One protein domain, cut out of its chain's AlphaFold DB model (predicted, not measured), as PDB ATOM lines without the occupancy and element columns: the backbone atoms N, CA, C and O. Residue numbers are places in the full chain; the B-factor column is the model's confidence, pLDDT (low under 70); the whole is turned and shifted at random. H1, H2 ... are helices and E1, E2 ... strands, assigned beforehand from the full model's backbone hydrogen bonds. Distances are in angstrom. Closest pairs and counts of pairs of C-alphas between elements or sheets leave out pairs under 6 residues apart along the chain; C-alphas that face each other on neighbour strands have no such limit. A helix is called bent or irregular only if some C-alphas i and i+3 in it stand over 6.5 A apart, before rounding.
ATOM      1  N   LEU A  16     143.307 157.088 182.741       94.06
ATOM      2  CA  LEU A  16     142.657 158.107 183.555       94.06
ATOM      3  C   LEU A  16     141.158 157.820 183.655       94.06
ATOM      4  O   LEU A  16     140.467 157.666 182.645       94.06
ATOM      5  N   ALA A  17     140.659 157.778 184.882       93.62
ATOM      6  CA  ALA A  17     139.248 157.682 185.206       93.62
ATOM      7  C   ALA A  17     138.858 158.806 186.169       93.62
ATOM      8  O   ALA A  17     139.691 159.420 186.831       93.62
ATOM      9  N   TRP A  18     137.565 159.066 186.259       92.25
ATOM     10  CA  TRP A  18     136.996 160.109 187.099       92.25
ATOM     11  C   TRP A  18     135.841 159.536 187.891       92.25
ATOM     12  O   TRP A  18     135.027 158.805 187.326       92.25
ATOM     13  N   LEU A  19     135.698 159.921 189.157       90.19
ATOM     14  CA  LEU A  19     134.391 159.805 189.791       90.19
ATOM     15  C   LEU A  19     133.402 160.734 189.079       90.19
ATOM     16  O   LEU A  19     133.729 161.867 188.720       90.19
ATOM     17  N   ASP A  20     132.180 160.253 188.891       85.88
ATOM     18  CA  ASP A  20     131.062 160.975 188.286       85.88
ATOM     19  C   ASP A  20     130.854 162.383 188.858       85.88
ATOM     20  O   ASP A  20     130.617 163.325 188.101       85.88
ATOM     21  N   THR A  21     131.020 162.537 190.171       83.12
ATOM     22  CA  THR A  21     130.919 163.813 190.895       83.12
ATOM     23  C   THR A  21     132.028 164.813 190.564       83.12
ATOM     24  O   THR A  21     131.894 165.991 190.878       83.12
ATOM     25  N   CYS A  22     133.117 164.359 189.944       81.50
ATOM     26  CA  CYS A  22     134.351 165.123 189.743       81.50
ATOM     27  C   CYS A  22     134.623 165.418 188.264       81.50
ATOM     28  O   CYS A  22     135.585 166.110 187.936       81.50
ATOM     29  N   TYR A  23     133.807 164.870 187.361       83.44
ATOM     30  CA  TYR A  23     134.026 164.969 185.925       83.44
ATOM     31  C   TYR A  23     133.826 166.418 185.434       83.44
ATOM     32  O   TYR A  23     132.727 166.964 185.594       83.44
ATOM     33  N   PRO A  24     134.828 167.061 184.800       82.88
ATOM     34  CA  PRO A  24     134.712 168.453 184.384       82.88
ATOM     35  C   PRO A  24     133.616 168.647 183.331       82.88
ATOM     36  O   PRO A  24     133.599 167.986 182.294       82.88
ATOM     37  N   ALA A  25     132.717 169.606 183.570       81.62
ATOM     38  CA  ALA A  25     131.599 169.892 182.667       81.62
ATOM     39  C   ALA A  25     132.038 170.487 181.318       81.62
ATOM     40  O   ALA A  25     131.305 170.411 180.334       81.62
ATOM     41  N   ASN A  26     133.224 171.100 181.264       84.56
ATOM     42  CA  ASN A  26     133.761 171.701 180.052       84.56
ATOM     43  C   ASN A  26     135.052 171.005 179.603       84.56
ATOM     44  O   ASN A  26     135.865 170.544 180.408       84.56
ATOM     45  N   ARG A  27     135.250 170.971 178.281       86.06
ATOM     46  CA  ARG A  27     136.399 170.314 177.645       86.06
ATOM     47  C   ARG A  27     137.738 170.901 178.096       86.06
ATOM     48  O   ARG A  27     138.701 170.160 178.231       86.06
ATOM     49  N   ASN A  28     137.806 172.211 178.330       84.75
ATOM     50  CA  ASN A  28     139.061 172.879 178.674       84.75
ATOM     51  C   ASN A  28     139.570 172.467 180.060       84.75
ATOM     52  O   ASN A  28     140.747 172.153 180.196       84.75
ATOM     53  N   GLY A  29     138.692 172.406 181.062       82.12
ATOM     54  CA  GLY A  29     139.018 171.939 182.410       82.12
ATOM     55  C   GLY A  29     139.416 170.466 182.420       82.12
ATOM     56  O   GLY A  29     140.363 170.095 183.107       82.12
ATOM     57  N   ARG A  30     138.767 169.646 181.582       86.06
ATOM     58  CA  ARG A  30     139.157 168.245 181.395       86.06
ATOM     59  C   ARG A  30     140.579 168.117 180.842       86.06
ATOM     60  O   ARG A  30     141.420 167.504 181.484       86.06
ATOM     61  N   LEU A  31     140.872 168.783 179.722       86.94
ATOM     62  CA  LEU A  31     142.207 168.775 179.111       86.94
ATOM     63  C   LEU A  31     143.292 169.354 180.029       86.94
ATOM     64  O   LEU A  31     144.439 168.919 179.975       86.94
ATOM     65  N   ALA A  32     142.954 170.355 180.846       84.94
ATOM     66  CA  ALA A  32     143.882 170.908 181.824       84.94
ATOM     67  C   ALA A  32     144.255 169.857 182.879       84.94
ATOM     68  O   ALA A  32     145.441 169.632 183.103       84.94
ATOM     69  N   MET A  33     143.274 169.157 183.456       86.00
ATOM     70  CA  MET A  33     143.548 168.104 184.436       86.00
ATOM     71  C   MET A  33     144.270 166.900 183.826       86.00
ATOM     72  O   MET A  33     145.195 166.378 184.435       86.00
ATOM     73  N   GLU A  34     143.917 166.484 182.609       89.19
ATOM     74  CA  GLU A  34     144.642 165.424 181.891       89.19
ATOM     75  C   GLU A  34     146.145 165.739 181.793       89.19
ATOM     76  O   GLU A  34     146.988 164.879 182.050       89.19
ATOM     77  N   ARG A  35     146.493 166.998 181.492       88.06
ATOM     78  CA  ARG A  35     147.890 167.458 181.461       88.06
ATOM     79  C   ARG A  35     148.536 167.463 182.845       88.06
ATOM     80  O   ARG A  35     149.693 167.066 182.942       88.06
ATOM     81  N   ILE A  36     147.806 167.876 183.884       87.94
ATOM     82  CA  ILE A  36     148.275 167.848 185.281       87.94
ATOM     83  C   ILE A  36     148.648 166.426 185.682       87.94
ATOM     84  O   ILE A  36     149.767 166.178 186.121       87.94
ATOM     85  N   VAL A  37     147.738 165.477 185.463       91.00
ATOM     86  CA  VAL A  37     147.958 164.069 185.804       91.00
ATOM     87  C   VAL A  37     149.134 163.504 185.011       91.00
ATOM     88  O   VAL A  37     149.995 162.846 185.587       91.00
ATOM     89  N   GLN A  38     149.231 163.799 183.710       90.81
ATOM     90  CA  GLN A  38     150.356 163.344 182.889       90.81
ATOM     91  C   GLN A  38     151.705 163.862 183.411       90.81
ATOM     92  O   GLN A  38     152.689 163.116 183.432       90.81
ATOM     93  N   GLN A  39     151.770 165.131 183.819       88.50
ATOM     94  CA  GLN A  39     152.982 165.719 184.388       88.50
ATOM     95  C   GLN A  39     153.311 165.093 185.745       88.50
ATOM     96  O   GLN A  39     154.457 164.703 185.954       88.50
ATOM     97  N   ALA A  40     152.308 164.893 186.604       90.50
ATOM     98  CA  ALA A  40     152.475 164.247 187.901       90.50
ATOM     99  C   ALA A  40     152.983 162.807 187.792       90.50
ATOM    100  O   ALA A  40     153.986 162.464 188.413       90.50
ATOM    101  N   MET A  41     152.375 161.988 186.934       92.25
ATOM    102  CA  MET A  41     152.829 160.614 186.703       92.25
ATOM    103  C   MET A  41     154.243 160.573 186.115       92.25
ATOM    104  O   MET A  41     155.041 159.718 186.486       92.25
ATOM    105  N   THR A  42     154.583 161.509 185.223       90.06
ATOM    106  CA  THR A  42     155.944 161.612 184.670       90.06
ATOM    107  C   THR A  42     156.964 161.972 185.748       90.06
ATOM    108  O   THR A  42     158.051 161.396 185.759       90.06
ATOM    109  N   PHE A  43     156.616 162.895 186.648       89.50
ATOM    110  CA  PHE A  43     157.467 163.317 187.757       89.50
ATOM    111  C   PHE A  43     157.696 162.171 188.753       89.50
ATOM    112  O   PHE A  43     158.837 161.810 189.027       89.50
ATOM    113  N   LEU A  44     156.616 161.534 189.211       91.81
ATOM    114  CA  LEU A  44     156.633 160.485 190.239       91.81
ATOM    115  C   LEU A  44     157.122 159.120 189.730       91.81
ATOM    116  O   LEU A  44     157.323 158.189 190.506       91.81
ATOM    117  N   LYS A  45     157.308 158.967 188.417       92.00
ATOM    118  CA  LYS A  45     157.581 157.684 187.757       92.00
ATOM    119  C   LYS A  45     158.732 156.894 188.374       92.00
ATOM    120  O   LYS A  45     158.594 155.690 188.563       92.00
ATOM    121  N   VAL A  46     159.877 157.532 188.614       91.94
ATOM    122  CA  VAL A  46     161.067 156.829 189.124       91.94
ATOM    123  C   VAL A  46     160.800 156.286 190.525       91.94
ATOM    124  O   VAL A  46     161.113 155.126 190.792       91.94
ATOM    125  N   ASP A  47     160.156 157.084 191.372       92.94
ATOM    126  CA  ASP A  47     159.869 156.728 192.760       92.94
ATOM    127  C   ASP A  47     158.805 155.631 192.845       92.94
ATOM    128  O   ASP A  47     159.008 154.626 193.524       92.94
ATOM    129  N   LEU A  48     157.725 155.747 192.065       94.62
ATOM    130  CA  LEU A  48     156.677 154.724 191.984       94.62
ATOM    131  C   LEU A  48     157.222 153.381 191.479       94.62
ATOM    132  O   LEU A  48     156.908 152.328 192.032       94.62
ATOM    133  N   VAL A  49     158.071 153.398 190.447       94.62
ATOM    134  CA  VAL A  49     158.714 152.180 189.928       94.62
ATOM    135  C   VAL A  49     159.708 151.607 190.939       94.62
ATOM    136  O   VAL A  49     159.810 150.387 191.056       94.62
ATOM    137  N   GLY A  50     160.421 152.457 191.679       93.62
ATOM    138  CA  GLY A  50     161.310 152.033 192.759       93.62
ATOM    139  C   GLY A  50     160.567 151.369 193.920       93.62
ATOM    140  O   GLY A  50     161.048 150.368 194.448       93.62
ATOM    141  N   ALA A  51     159.392 151.889 194.280       93.12
ATOM    142  CA  ALA A  51     158.580 151.393 195.388       93.12
ATOM    143  C   ALA A  51     157.812 150.105 195.044       93.12
ATOM    144  O   ALA A  51     157.830 149.150 195.819       93.12
ATOM    145  N   TYR A  52     157.162 150.055 193.877       93.38
ATOM    146  CA  TYR A  52     156.206 148.988 193.542       93.38
ATOM    147  C   TYR A  52     156.639 148.093 192.373       93.38
ATOM    148  O   TYR A  52     156.026 147.054 192.121       93.38
ATOM    149  N   GLY A  53     157.697 148.468 191.654       92.62
ATOM    150  CA  GLY A  53     158.141 147.791 190.438       92.62
ATOM    151  C   GLY A  53     157.353 148.204 189.189       92.62
ATOM    152  O   GLY A  53     156.197 148.615 189.248       92.62
ATOM    153  N   TRP A  54     157.982 148.060 188.017       91.88
ATOM    154  CA  TRP A  54     157.407 148.485 186.730       91.88
ATOM    155  C   TRP A  54     156.027 147.873 186.453       91.88
ATOM    156  O   TRP A  54     155.100 148.589 186.099       91.88
ATOM    157  N   ASN A  55     155.867 146.568 186.689       90.38
ATOM    158  CA  ASN A  55     154.628 145.842 186.384       90.38
ATOM    159  C   ASN A  55     153.418 146.294 187.218       90.38
ATOM    160  O   ASN A  55     152.289 146.042 186.819       90.38
ATOM    161  N   ALA A  56     153.645 146.905 188.384       89.44
ATOM    162  CA  ALA A  56     152.571 147.434 189.222       89.44
ATOM    163  C   ALA A  56     152.057 148.789 188.718       89.44
ATOM    164  O   ALA A  56     150.891 149.124 188.920       89.44
ATOM    165  N   ILE A  57     152.947 149.575 188.114       92.75
ATOM    166  CA  ILE A  57     152.690 150.966 187.739       92.75
ATOM    167  C   ILE A  57     152.294 151.086 186.270       92.75
ATOM    168  O   ILE A  57     151.480 151.940 185.917       92.75
ATOM    169  N   GLU A  58     152.829 150.218 185.418       91.88
ATOM    170  CA  GLU A  58     152.399 150.115 184.032       91.88
ATOM    171  C   GLU A  58     150.937 149.649 183.952       91.88
ATOM    172  O   GLU A  58     150.507 148.758 184.684       91.88
ATOM    173  N   ASP A  59     150.156 150.292 183.083       91.81
ATOM    174  CA  ASP A  59     148.708 150.091 182.913       91.81
ATOM    175  C   ASP A  59     147.857 150.363 184.168       91.81
ATOM    176  O   ASP A  59     146.674 149.975 184.246       91.81
ATOM    177  N   SER A  60     148.443 151.084 185.128       95.44
ATOM    178  CA  SER A  60     147.755 151.589 186.311       95.44
ATOM    179  C   SER A  60     146.561 152.466 185.941       95.44
ATOM    180  O   SER A  60     146.419 152.976 184.824       95.44
ATOM    181  N   ILE A  61     145.649 152.610 186.894       96.00
ATOM    182  CA  ILE A  61     144.457 153.437 186.761       96.00
ATOM    183  C   ILE A  61     144.577 154.572 187.767       96.00
ATOM    184  O   ILE A  61     144.641 154.331 188.968       96.00
ATOM    185  N   VAL A  62     144.564 155.809 187.282       95.69
ATOM    186  CA  VAL A  62     144.448 156.998 188.129       95.69
ATOM    187  C   VAL A  62     142.984 157.413 188.147       95.69
ATOM    188  O   VAL A  62     142.427 157.750 187.103       95.69
ATOM    189  N   VAL A  63     142.349 157.386 189.317       94.81
ATOM    190  CA  VAL A  63     140.969 157.851 189.501       94.81
ATOM    191  C   VAL A  63     140.974 159.233 190.129       94.81
ATOM    192  O   VAL A  63     141.428 159.397 191.255       94.81
ATOM    193  N   ILE A  64     140.425 160.231 189.447       92.62
ATOM    194  CA  ILE A  64     140.236 161.554 190.039       92.62
ATOM    195  C   ILE A  64     139.004 161.525 190.943       92.62
ATOM    196  O   ILE A  64     137.867 161.413 190.470       92.62
ATOM    197  N   SER A  65     139.247 161.627 192.246       86.50
ATOM    198  CA  SER A  65     138.241 161.767 193.294       86.50
ATOM    199  C   SER A  65     138.489 163.110 193.958       86.50
ATOM    200  O   SER A  65     139.513 163.294 194.603       86.50
ATOM    201  N   SER A  66     137.619 164.088 193.739       67.44
ATOM    202  CA  SER A  66     137.782 165.459 194.216       67.44
ATOM    203  C   SER A  66     137.654 165.552 195.737       67.44
ATOM    204  O   SER A  66     136.665 166.050 196.269       67.44
ATOM    205  N   ASP A  67     138.677 165.101 196.434       60.06
ATOM    206  CA  ASP A  67     138.939 165.428 197.818       60.06
ATOM    207  C   ASP A  67     139.654 166.783 197.786       60.06
ATOM    208  O   ASP A  67     140.869 166.885 197.908       60.06
ATOM    209  N   PHE A  68     138.904 167.840 197.451       47.16
ATOM    210  CA  PHE A  68     139.440 169.197 197.418       47.16
ATOM    211  C   PHE A  68     139.723 169.611 198.858       47.16
ATOM    212  O   PHE A  68     138.843 170.067 199.594       47.16
ATOM    213  N   HIS A  69     140.950 169.363 199.281       52.81
ATOM    214  CA  HIS A  69     141.426 169.666 200.611       52.81
ATOM    215  C   HIS A  69     142.501 170.737 200.485       52.81
ATOM    216  O   HIS A  69     143.377 170.676 199.625       52.81
ATOM    217  N   THR A  70     142.427 171.760 201.333       43.34
ATOM    218  CA  THR A  70     143.594 172.600 201.579       43.34
ATOM    219  C   THR A  70     144.654 171.706 202.201       43.34
ATOM    220  O   THR A  70     144.399 171.045 203.215       43.34
ATOM    221  N   SER A  71     145.833 171.653 201.584       48.78
ATOM    222  CA  SER A  71     146.986 171.084 202.267       48.78
ATOM    223  C   SER A  71     147.164 171.859 203.578       48.78
ATOM    224  O   SER A  71     147.122 173.085 203.605       48.78
ATOM    225  N   LYS A  72     147.301 171.159 204.709       45.50
ATOM    226  CA  LYS A  72     147.533 171.829 206.004       45.50
ATOM    227  C   LYS A  72     148.892 172.536 206.047       45.50
ATOM    228  O   LYS A  72     149.133 173.314 206.966       45.50
ATOM    229  N   THR A  73     149.776 172.215 205.106       47.88
ATOM    230  CA  THR A  73     151.152 172.703 205.034       47.88
ATOM    231  C   THR A  73     151.363 173.717 203.916       47.88
ATOM    232  O   THR A  73     152.343 174.453 203.960       47.88
ATOM    233  N   GLU A  74     150.455 173.787 202.943       51.81
ATOM    234  CA  GLU A  74     150.569 174.635 201.760       51.81
ATOM    235  C   GLU A  74     149.191 175.245 201.493       51.81
ATOM    236  O   GLU A  74     148.222 174.512 201.305       51.81
ATOM    237  N   ASP A  75     149.071 176.576 201.472       59.84
ATOM    238  CA  ASP A  75     147.813 177.319 201.236       59.84
ATOM    239  C   ASP A  75     147.230 177.109 199.811       59.84
ATOM    240  O   ASP A  75     146.495 177.944 199.276       59.84
ATOM    241  N   HIS A  76     147.588 176.008 199.151       64.56
ATOM    242  CA  HIS A  76     147.266 175.671 197.780       64.56
ATOM    243  C   HIS A  76     146.233 174.550 197.741       64.56
ATOM    244  O   HIS A  76     146.281 173.548 198.462       64.56
ATOM    245  N   TYR A  77     145.269 174.736 196.852       69.50
ATOM    246  CA  TYR A  77     144.247 173.747 196.601       69.50
ATOM    247  C   TYR A  77     144.774 172.660 195.667       69.50
ATOM    248  O   TYR A  77     145.288 172.948 194.583       69.50
ATOM    249  N   HIS A  78     144.586 171.405 196.062       77.88
ATOM    250  CA  HIS A  78     144.911 170.254 195.232       77.88
ATOM    251  C   HIS A  78     143.687 169.361 195.027       77.88
ATOM    252  O   HIS A  78     142.706 169.395 195.770       77.88
ATOM    253  N   TRP A  79     143.756 168.575 193.965       84.31
ATOM    254  CA  TRP A  79     142.887 167.443 193.699       84.31
ATOM    255  C   TRP A  79     143.590 166.174 194.156       84.31
ATOM    256  O   TRP A  79     144.817 166.104 194.137       84.31
ATOM    257  N   THR A  80     142.819 165.147 194.491       89.00
ATOM    258  CA  THR A  80     143.381 163.828 194.772       89.00
ATOM    259  C   THR A  80     143.152 162.899 193.587       89.00
ATOM    260  O   THR A  80     142.020 162.661 193.155       89.00
ATOM    261  N   GLY A  81     144.243 162.368 193.043       93.31
ATOM    262  CA  GLY A  81     144.210 161.173 192.206       93.31
ATOM    263  C   GLY A  81     144.359 159.935 193.084       93.31
ATOM    264  O   GLY A  81     145.134 159.947 194.027       93.31
ATOM    265  N   ARG A  82     143.642 158.854 192.806       94.88
ATOM    266  CA  ARG A  82     143.808 157.562 193.484       94.88
ATOM    267  C   ARG A  82     144.484 156.610 192.515       94.88
ATOM    268  O   ARG A  82     143.931 156.338 191.449       94.88
ATOM    269  N   LEU A  83     145.690 156.160 192.851       96.31
ATOM    270  CA  LEU A  83     146.448 155.234 192.024       96.31
ATOM    271  C   LEU A  83     146.017 153.805 192.329       96.31
ATOM    272  O   LEU A  83     146.064 153.360 193.477       96.31
ATOM    273  N   HIS A  84     145.652 153.077 191.285       97.00
ATOM    274  CA  HIS A  84     145.359 151.658 191.354       97.00
ATOM    275  C   HIS A  84     146.232 150.876 190.384       97.00
ATOM    276  O   HIS A  84     146.512 151.337 189.276       97.00
ATOM    277  N   GLN A  85     146.593 149.655 190.763       96.25
ATOM    278  CA  GLN A  85     147.107 148.665 189.823       96.25
ATOM    279  C   GLN A  85     146.041 148.321 188.773       96.25
ATOM    280  O   GLN A  85     144.855 148.643 188.907       96.25
ATOM    281  N   SER A  86     146.463 147.646 187.705       93.94
ATOM    282  CA  SER A  86     145.583 147.265 186.596       93.94
ATOM    283  C   SER A  86     144.430 146.336 187.008       93.94
ATOM    284  O   SER A  86     143.379 146.362 186.359       93.94
ATOM    285  N   ASP A  87     144.599 145.579 188.096       94.38
ATOM    286  CA  ASP A  87     143.586 144.718 188.719       94.38
ATOM    287  C   ASP A  87     142.626 145.467 189.668       94.38
ATOM    288  O   ASP A  87     141.628 144.899 190.110       94.38
ATOM    289  N   GLY A  88     142.880 146.752 189.934       95.50
ATOM    290  CA  GLY A  88     142.080 147.595 190.820       95.50
ATOM    291  C   GLY A  88     142.605 147.713 192.253       95.50
ATOM    292  O   GLY A  88     142.000 148.444 193.046       95.50
ATOM    293  N   HIS A  89     143.719 147.060 192.599       96.31
ATOM    294  CA  HIS A  89     144.344 147.200 193.913       96.31
ATOM    295  C   HIS A  89     144.793 148.642 194.164       96.31
ATOM    296  O   HIS A  89     145.486 149.229 193.338       96.31
ATOM    297  N   TYR A  90     144.390 149.230 195.291       96.44
ATOM    298  CA  TYR A  90     144.753 150.600 195.648       96.44
ATOM    299  C   TYR A  90     146.196 150.689 196.137       96.44
ATOM    300  O   TYR A  90     146.579 149.939 197.031       96.44
ATOM    301  N   LEU A  91     146.971 151.610 195.564       96.56
ATOM    302  CA  LEU A  91     148.368 151.850 195.930       96.56
ATOM    303  C   LEU A  91     148.541 153.087 196.812       96.56
ATOM    304  O   LEU A  91     149.358 153.058 197.728       96.56
ATOM    305  N   GLY A  92     147.773 154.151 196.564       95.19
ATOM    306  CA  GLY A  92     147.943 155.416 197.272       95.19
ATOM    307  C   GLY A  92     147.305 156.615 196.574       95.19
ATOM    308  O   GLY A  92     146.723 156.504 195.488       95.19
ATOM    309  N   GLY A  93     147.401 157.772 197.223       93.69
ATOM    310  CA  GLY A  93     146.868 159.043 196.743       93.69
ATOM    311  C   GLY A  93     147.944 159.903 196.082       93.69
ATOM    312  O   GLY A  93     149.055 160.000 196.585       93.69
ATOM    313  N   LEU A  94     147.607 160.557 194.975       92.19
ATOM    314  CA  LEU A  94     148.393 161.617 194.353       92.19
ATOM    315  C   LEU A  94     147.796 162.972 194.723       92.19
ATOM    316  O   LEU A  94     146.611 163.201 194.471       92.19
ATOM    317  N   HIS A  95     148.614 163.890 195.220       88.81
ATOM    318  CA  HIS A  95     148.246 165.294 195.351       88.81
ATOM    319  C   HIS A  95     148.543 166.024 194.035       88.81
ATOM    320  O   HIS A  95     149.684 166.112 193.585       88.81
ATOM    321  N   LEU A  96     147.483 166.515 193.392       86.69
ATOM    322  CA  LEU A  96     147.497 167.143 192.071       86.69
ATOM    323  C   LEU A  96     147.126 168.623 192.203       86.69
ATOM    324  O   LEU A  96     145.953 168.976 192.327       86.69
ATOM    325  N   PHE A  97     148.115 169.503 192.183       78.94
ATOM    326  CA  PHE A  97     147.908 170.931 192.411       78.94
ATOM    327  C   PHE A  97     147.291 171.627 191.188       78.94
ATOM    328  O   PHE A  97     147.648 171.348 190.040       78.94
ATOM    329  N   HIS A  98     146.318 172.514 191.433       67.88
ATOM    330  CA  HIS A  98     145.711 173.349 190.397       67.88
ATOM    331  C   HIS A  98     145.563 174.804 190.888       67.88
ATOM    332  O   HIS A  98     144.851 175.039 191.867       67.88
ATOM    333  N   PRO A  99     146.064 175.813 190.147       65.56
ATOM    334  CA  PRO A  99     146.697 175.713 188.825       65.56
ATOM    335  C   PRO A  99     148.066 175.020 188.879       65.56
ATOM    336  O   PRO A  99     148.632 174.870 189.948       65.56
ATOM    337  N   LEU A 100     148.588 174.604 187.720       60.44
ATOM    338  CA  LEU A 100     149.988 174.183 187.591       60.44
ATOM    339  C   LEU A 100     150.882 175.399 187.793       60.44
ATOM    340  O   LEU A 100     151.200 176.091 186.819       60.44
ATOM    341  N   ASN A 101     151.259 175.693 189.033       65.75
ATOM    342  CA  ASN A 101     152.387 176.581 189.239       65.75
ATOM    343  C   ASN A 101     153.678 175.789 188.998       65.75
ATOM    344  O   ASN A 101     153.737 174.607 189.326       65.75
ATOM    345  N   PRO A 102     154.724 176.416 188.433       60.91
ATOM    346  CA  PRO A 102     156.017 175.760 188.227       60.91
ATOM    347  C   PRO A 102     156.642 175.207 189.513       60.91
ATOM    348  O   PRO A 102     157.459 174.294 189.443       60.91
ATOM    349  N   ASP A 103     156.259 175.782 190.654       67.38
ATOM    350  CA  ASP A 103     156.771 175.439 191.977       67.38
ATOM    351  C   ASP A 103     155.928 174.359 192.683       67.38
ATOM    352  O   ASP A 103     156.381 173.786 193.673       67.38
ATOM    353  N   ASP A 104     154.725 174.051 192.180       72.75
ATOM    354  CA  ASP A 104     153.879 173.013 192.767       72.75
ATOM    355  C   ASP A 104     154.416 171.635 192.359       72.75
ATOM    356  O   ASP A 104     154.394 171.250 191.186       72.75
ATOM    357  N   THR A 105     154.903 170.881 193.341       80.94
ATOM    358  CA  THR A 105     155.439 169.537 193.117       80.94
ATOM    359  C   THR A 105     154.363 168.509 193.459       80.94
ATOM    360  O   THR A 105     153.908 168.487 194.599       80.94
ATOM    361  N   PRO A 106     153.935 167.657 192.512       87.88
ATOM    362  CA  PRO A 106     152.981 166.601 192.814       87.88
ATOM    363  C   PRO A 106     153.594 165.636 193.825       87.88
ATOM    364  O   PRO A 106     154.758 165.257 193.701       87.88
ATOM    365  N   ASP A 107     152.790 165.231 194.798       89.25
ATOM    366  CA  ASP A 107     153.209 164.345 195.881       89.25
ATOM    367  C   ASP A 107     152.412 163.040 195.845       89.25
ATOM    368  O   ASP A 107     151.300 162.986 195.306       89.25
ATOM    369  N   TYR A 108     152.993 161.985 196.404       92.12
ATOM    370  CA  TYR A 108     152.388 160.670 196.492       92.12
ATOM    371  C   TYR A 108     152.374 160.173 197.935       92.12
ATOM    372  O   TYR A 108     153.415 160.000 198.567       92.12
ATOM    373  N   GLN A 109     151.178 159.866 198.426       92.19
ATOM    374  CA  GLN A 109     150.963 159.267 199.731       92.19
ATOM    375  C   GLN A 109     150.640 157.779 199.577       92.19
ATOM    376  O   GLN A 109     149.605 157.415 199.014       92.19
ATOM    377  N   ASP A 110     151.504 156.923 200.123       94.38
ATOM    378  CA  ASP A 110     151.295 155.473 200.156       94.38
ATOM    379  C   ASP A 110     149.986 155.106 200.882       94.38
ATOM    380  O   ASP A 110     149.600 155.749 201.866       94.38
ATOM    381  N   ARG A 111     149.305 154.048 200.423       93.62
ATOM    382  CA  ARG A 111     148.093 153.506 201.055       93.62
ATOM    383  C   ARG A 111     148.252 153.224 202.547       93.62
ATOM    384  O   ARG A 111     147.252 153.298 203.256       93.62
ATOM    385  N   GLU A 112     149.445 152.881 203.031       93.38
ATOM    386  CA  GLU A 112     149.709 152.599 204.451       93.38
ATOM    387  C   GLU A 112     149.553 153.850 205.325       93.38
ATOM    388  O   GLU A 112     149.248 153.752 206.513       93.38
ATOM    389  N   LEU A 113     149.723 155.030 204.724       90.25
ATOM    390  CA  LEU A 113     149.566 156.332 205.371       90.25
ATOM    391  C   LEU A 113     148.157 156.918 205.193       90.25
ATOM    392  O   LEU A 113     147.840 157.952 205.780       90.25
ATOM    393  N   ASP A 114     147.307 156.279 204.385       88.00
ATOM    394  CA  ASP A 114     145.921 156.691 204.171       88.00
ATOM    395  C   ASP A 114     144.999 156.218 205.312       88.00
ATOM    396  O   ASP A 114     145.376 155.424 206.181       88.00
ATOM    397  N   ASN A 115     143.751 156.689 205.313       86.94
ATOM    398  CA  ASN A 115     142.734 156.190 206.226       86.94
ATOM    399  C   ASN A 115     142.430 154.718 205.912       86.94
ATOM    400  O   ASN A 115     141.797 154.399 204.899       86.94
ATOM    401  N   GLN A 116     142.844 153.836 206.822       91.62
ATOM    402  CA  GLN A 116     142.688 152.392 206.673       91.62
ATOM    403  C   GLN A 116     141.221 151.944 206.648       91.62
ATOM    404  O   GLN A 116     140.933 150.890 206.091       91.62
ATOM    405  N   ASP A 117     140.291 152.757 207.151       91.50
ATOM    406  CA  ASP A 117     138.850 152.478 207.097       91.50
ATOM    407  C   ASP A 117     138.190 152.963 205.790       91.50
ATOM    408  O   ASP A 117     136.986 152.793 205.590       91.50
ATOM    409  N   SER A 118     138.943 153.598 204.885       89.31
ATOM    410  CA  SER A 118     138.397 154.069 203.609       89.31
ATOM    411  C   SER A 118     138.099 152.914 202.647       89.31
ATOM    412  O   SER A 118     138.841 151.933 202.563       89.31
ATOM    413  N   PHE A 119     137.047 153.063 201.836       93.06
ATOM    414  CA  PHE A 119     136.720 152.085 200.792       93.06
ATOM    415  C   PHE A 119     137.820 151.947 199.734       93.06
ATOM    416  O   PHE A 119     137.966 150.874 199.157       93.06
ATOM    417  N   TRP A 120     138.642 152.981 199.517       92.31
ATOM    418  CA  TRP A 120     139.835 152.877 198.675       92.31
ATOM    419  C   TRP A 120     140.779 151.780 199.173       92.31
ATOM    420  O   TRP A 120     141.202 150.935 198.391       92.31
ATOM    421  N   VAL A 121     141.063 151.756 200.478       92.88
ATOM    422  CA  VAL A 121     141.964 150.775 201.094       92.88
ATOM    423  C   VAL A 121     141.300 149.403 201.238       92.88
ATOM    424  O   VAL A 121     141.956 148.390 200.987       92.88
ATOM    425  N   GLN A 122     140.024 149.362 201.635       95.31
ATOM    426  CA  GLN A 122     139.315 148.118 201.960       95.31
ATOM    427  C   GLN A 122     138.811 147.356 200.727       95.31
ATOM    428  O   GLN A 122     138.883 146.130 200.684       95.31
ATOM    429  N   GLU A 123     138.297 148.070 199.725       94.31
ATOM    430  CA  GLU A 123     137.594 147.480 198.577       94.31
ATOM    431  C   GLU A 123     138.248 147.818 197.227       94.31
ATOM    432  O   GLU A 123     137.900 147.229 196.201       94.31
ATOM    433  N   GLY A 124     139.208 148.748 197.200       93.94
ATOM    434  CA  GLY A 124     139.904 149.145 195.981       93.94
ATOM    435  C   GLY A 124     138.974 149.773 194.942       93.94
ATOM    436  O   GLY A 124     137.990 150.446 195.256       93.94
ATOM    437  N   LEU A 125     139.299 149.567 193.665       94.06
ATOM    438  CA  LEU A 125     138.556 150.169 192.558       94.06
ATOM    439  C   LEU A 125     137.138 149.594 192.386       94.06
ATOM    440  O   LEU A 125     136.251 150.272 191.857       94.06
ATOM    441  N   ASP A 126     136.912 148.353 192.818       94.38
ATOM    442  CA  ASP A 126     135.657 147.628 192.597       94.38
ATOM    443  C   ASP A 126     134.454 148.338 193.227       94.38
ATOM    444  O   ASP A 126     133.404 148.446 192.583       94.38
ATOM    445  N   HIS A 127     134.637 148.917 194.417       93.12
ATOM    446  CA  HIS A 127     133.628 149.732 195.097       93.12
ATOM    447  C   HIS A 127     133.116 150.886 194.221       93.12
ATOM    448  O   HIS A 127     131.928 151.220 194.208       93.12
ATOM    449  N   TYR A 128     134.014 151.491 193.443       90.50
ATOM    450  CA  TYR A 128     133.745 152.706 192.680       90.50
ATOM    451  C   TYR A 128     133.415 152.449 191.215       90.50
ATOM    452  O   TYR A 128     132.941 153.368 190.551       90.50
ATOM    453  N   ARG A 129     133.597 151.224 190.699       89.19
ATOM    454  CA  ARG A 129     133.508 150.900 189.262       89.19
ATOM    455  C   ARG A 129     132.253 151.448 188.571       89.19
ATOM    456  O   ARG A 129     132.333 151.918 187.442       89.19
ATOM    457  N   ARG A 130     131.097 151.436 189.244       90.69
ATOM    458  CA  ARG A 130     129.813 151.931 188.692       90.69
ATOM    459  C   ARG A 130     129.702 153.457 188.611       90.69
ATOM    460  O   ARG A 130     128.773 153.964 187.994       90.69
ATOM    461  N   ARG A 131     130.617 154.169 189.260       88.38
ATOM    462  CA  ARG A 131     130.688 155.632 189.347       88.38
ATOM    463  C   ARG A 131     131.839 156.200 188.520       88.38
ATOM    464  O   ARG A 131     132.028 157.412 188.512       88.38
ATOM    465  N   LEU A 132     132.611 155.343 187.847       90.19
ATOM    466  CA  LEU A 132     133.738 155.768 187.029       90.19
ATOM    467  C   LEU A 132     133.271 156.235 185.655       90.19
ATOM    468  O   LEU A 132     132.515 155.551 184.964       90.19
ATOM    469  N   ARG A 133     133.789 157.386 185.237       88.56
ATOM    470  CA  ARG A 133     133.786 157.850 183.852       88.56
ATOM    471  C   ARG A 133     135.211 157.782 183.325       88.56
ATOM    472  O   ARG A 133     136.108 158.405 183.890       88.56
ATOM    473  N   TYR A 134     135.409 157.021 182.261       80.44
ATOM    474  CA  TYR A 134     136.683 156.965 181.552       80.44
ATOM    475  C   TYR A 134     136.748 158.085 180.512       80.44
ATOM    476  O   TYR A 134     135.735 158.713 180.198       80.44
ATOM    477  N   MET A 135     137.947 158.374 180.016       63.75
ATOM    478  CA  MET A 135     138.073 159.195 178.814       63.75
ATOM    479  C   MET A 135     137.604 158.383 177.604       63.75
ATOM    480  O   MET A 135     138.008 157.228 177.470       63.75
TER     481      MET A 135
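Overview. This is residues 16 to 135 of the 136 residues of an uncharacterized protein of Galerina marginata (strain CBS 339.88) (UniProt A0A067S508). A strongly twisted sheet of six strands is covered on one face by the long, kinked helix H1, which crosses it slantwise, while the short helix H3 is over strand E4 on the opposite face. Hairpins from E2 to E5 make most of the sheet, with E1 and E6 beyond E2. The printed part has 120 residues, with four named helices and six named strands in the order E1 H1 H2 E2 E3 E4 E5 H3 H4 E6; the class is mixed, helices and strands. The sheet, order E5 E4 E3 E2 E1 E6, is mixed, and the whole is compact, with a radius of gyration of the C-alphas of 13.6 A and spans of 31 by 31 by 26 A.

Arrangement. E2 (residues 60 to 70), E3 (77 to 84), E4 (90 to 97) and E5 (107 to 110) form a meander, each strand the antiparallel neighbour of the one before. N 63 and O 82 are 2.9 A apart between E2 and E3, N 81 and O 94 2.9 A between E3 and E4, and N 109 and O 93 2.8 A between E4 and E5, each within hydrogen-bond range. E1 (16 to 19) is parallel to E2, with N 17 and O 62 2.8 A apart, and antiparallel to the edge strand E6 (132 to 134), with N 18 and O 133 2.9 A apart. H1 (27 to 52) is on the sheet at a height of 7.5 A, slantwise to the strands, at 46 degrees to E4 on the local plane; the closest C-alphas of H1 and E4 are those of Ile 36 and Leu 96, 6.9 A apart. H1 and H2 (54 to 57) touch only at the corner, and only just, with 3 pairs of C-alphas within 8 A, the closest being Val 49 and Ile 57 at 6.5 A. E1, H1, H2 and E2 form a strand-helix-strand unit, two parallel neighbour strands joined through helices, with a left-handed crossover. H3 (119 to 123) is over E4 at a height of 9.3 A, on the opposite face from H1. H4 (126 to 131) only grazes the sheet, with residues 128 to 131. Every O i to N i+4 pair is within hydrogen-bond range in H3, 20 of 22 in H1 and 0 of 2 in H4, which has 2 of 3 O i to N i+3 pairs within range; H2 is too short for an i+4 pair.

Along the chain. E1 begins at C-alpha 16 (142.657, 158.107, 183.555). H1 is 33.2 A long and irregular, C-alphas 43 and 46 being 7.5 A apart, with a kink of 60 degrees near residue 46; H4 is irregular too, C-alphas 127 and 130 being 7.8 A apart. E2, 26.3 A long, bends by 63 degrees at residue 66; E3 spans 22.7 A and E4 20.8 A. E6 ends at C-alpha 134 (136.683, 156.965, 181.552).

Size, cuts and confidence. The two C-alphas farthest apart are those of Asn 26 and Gly 50, at 36.2 A. The printed part has no cut and no long link. Its mean pLDDT is 85.3, with residues 66 to 77, 98 to 103 and 135 under 70.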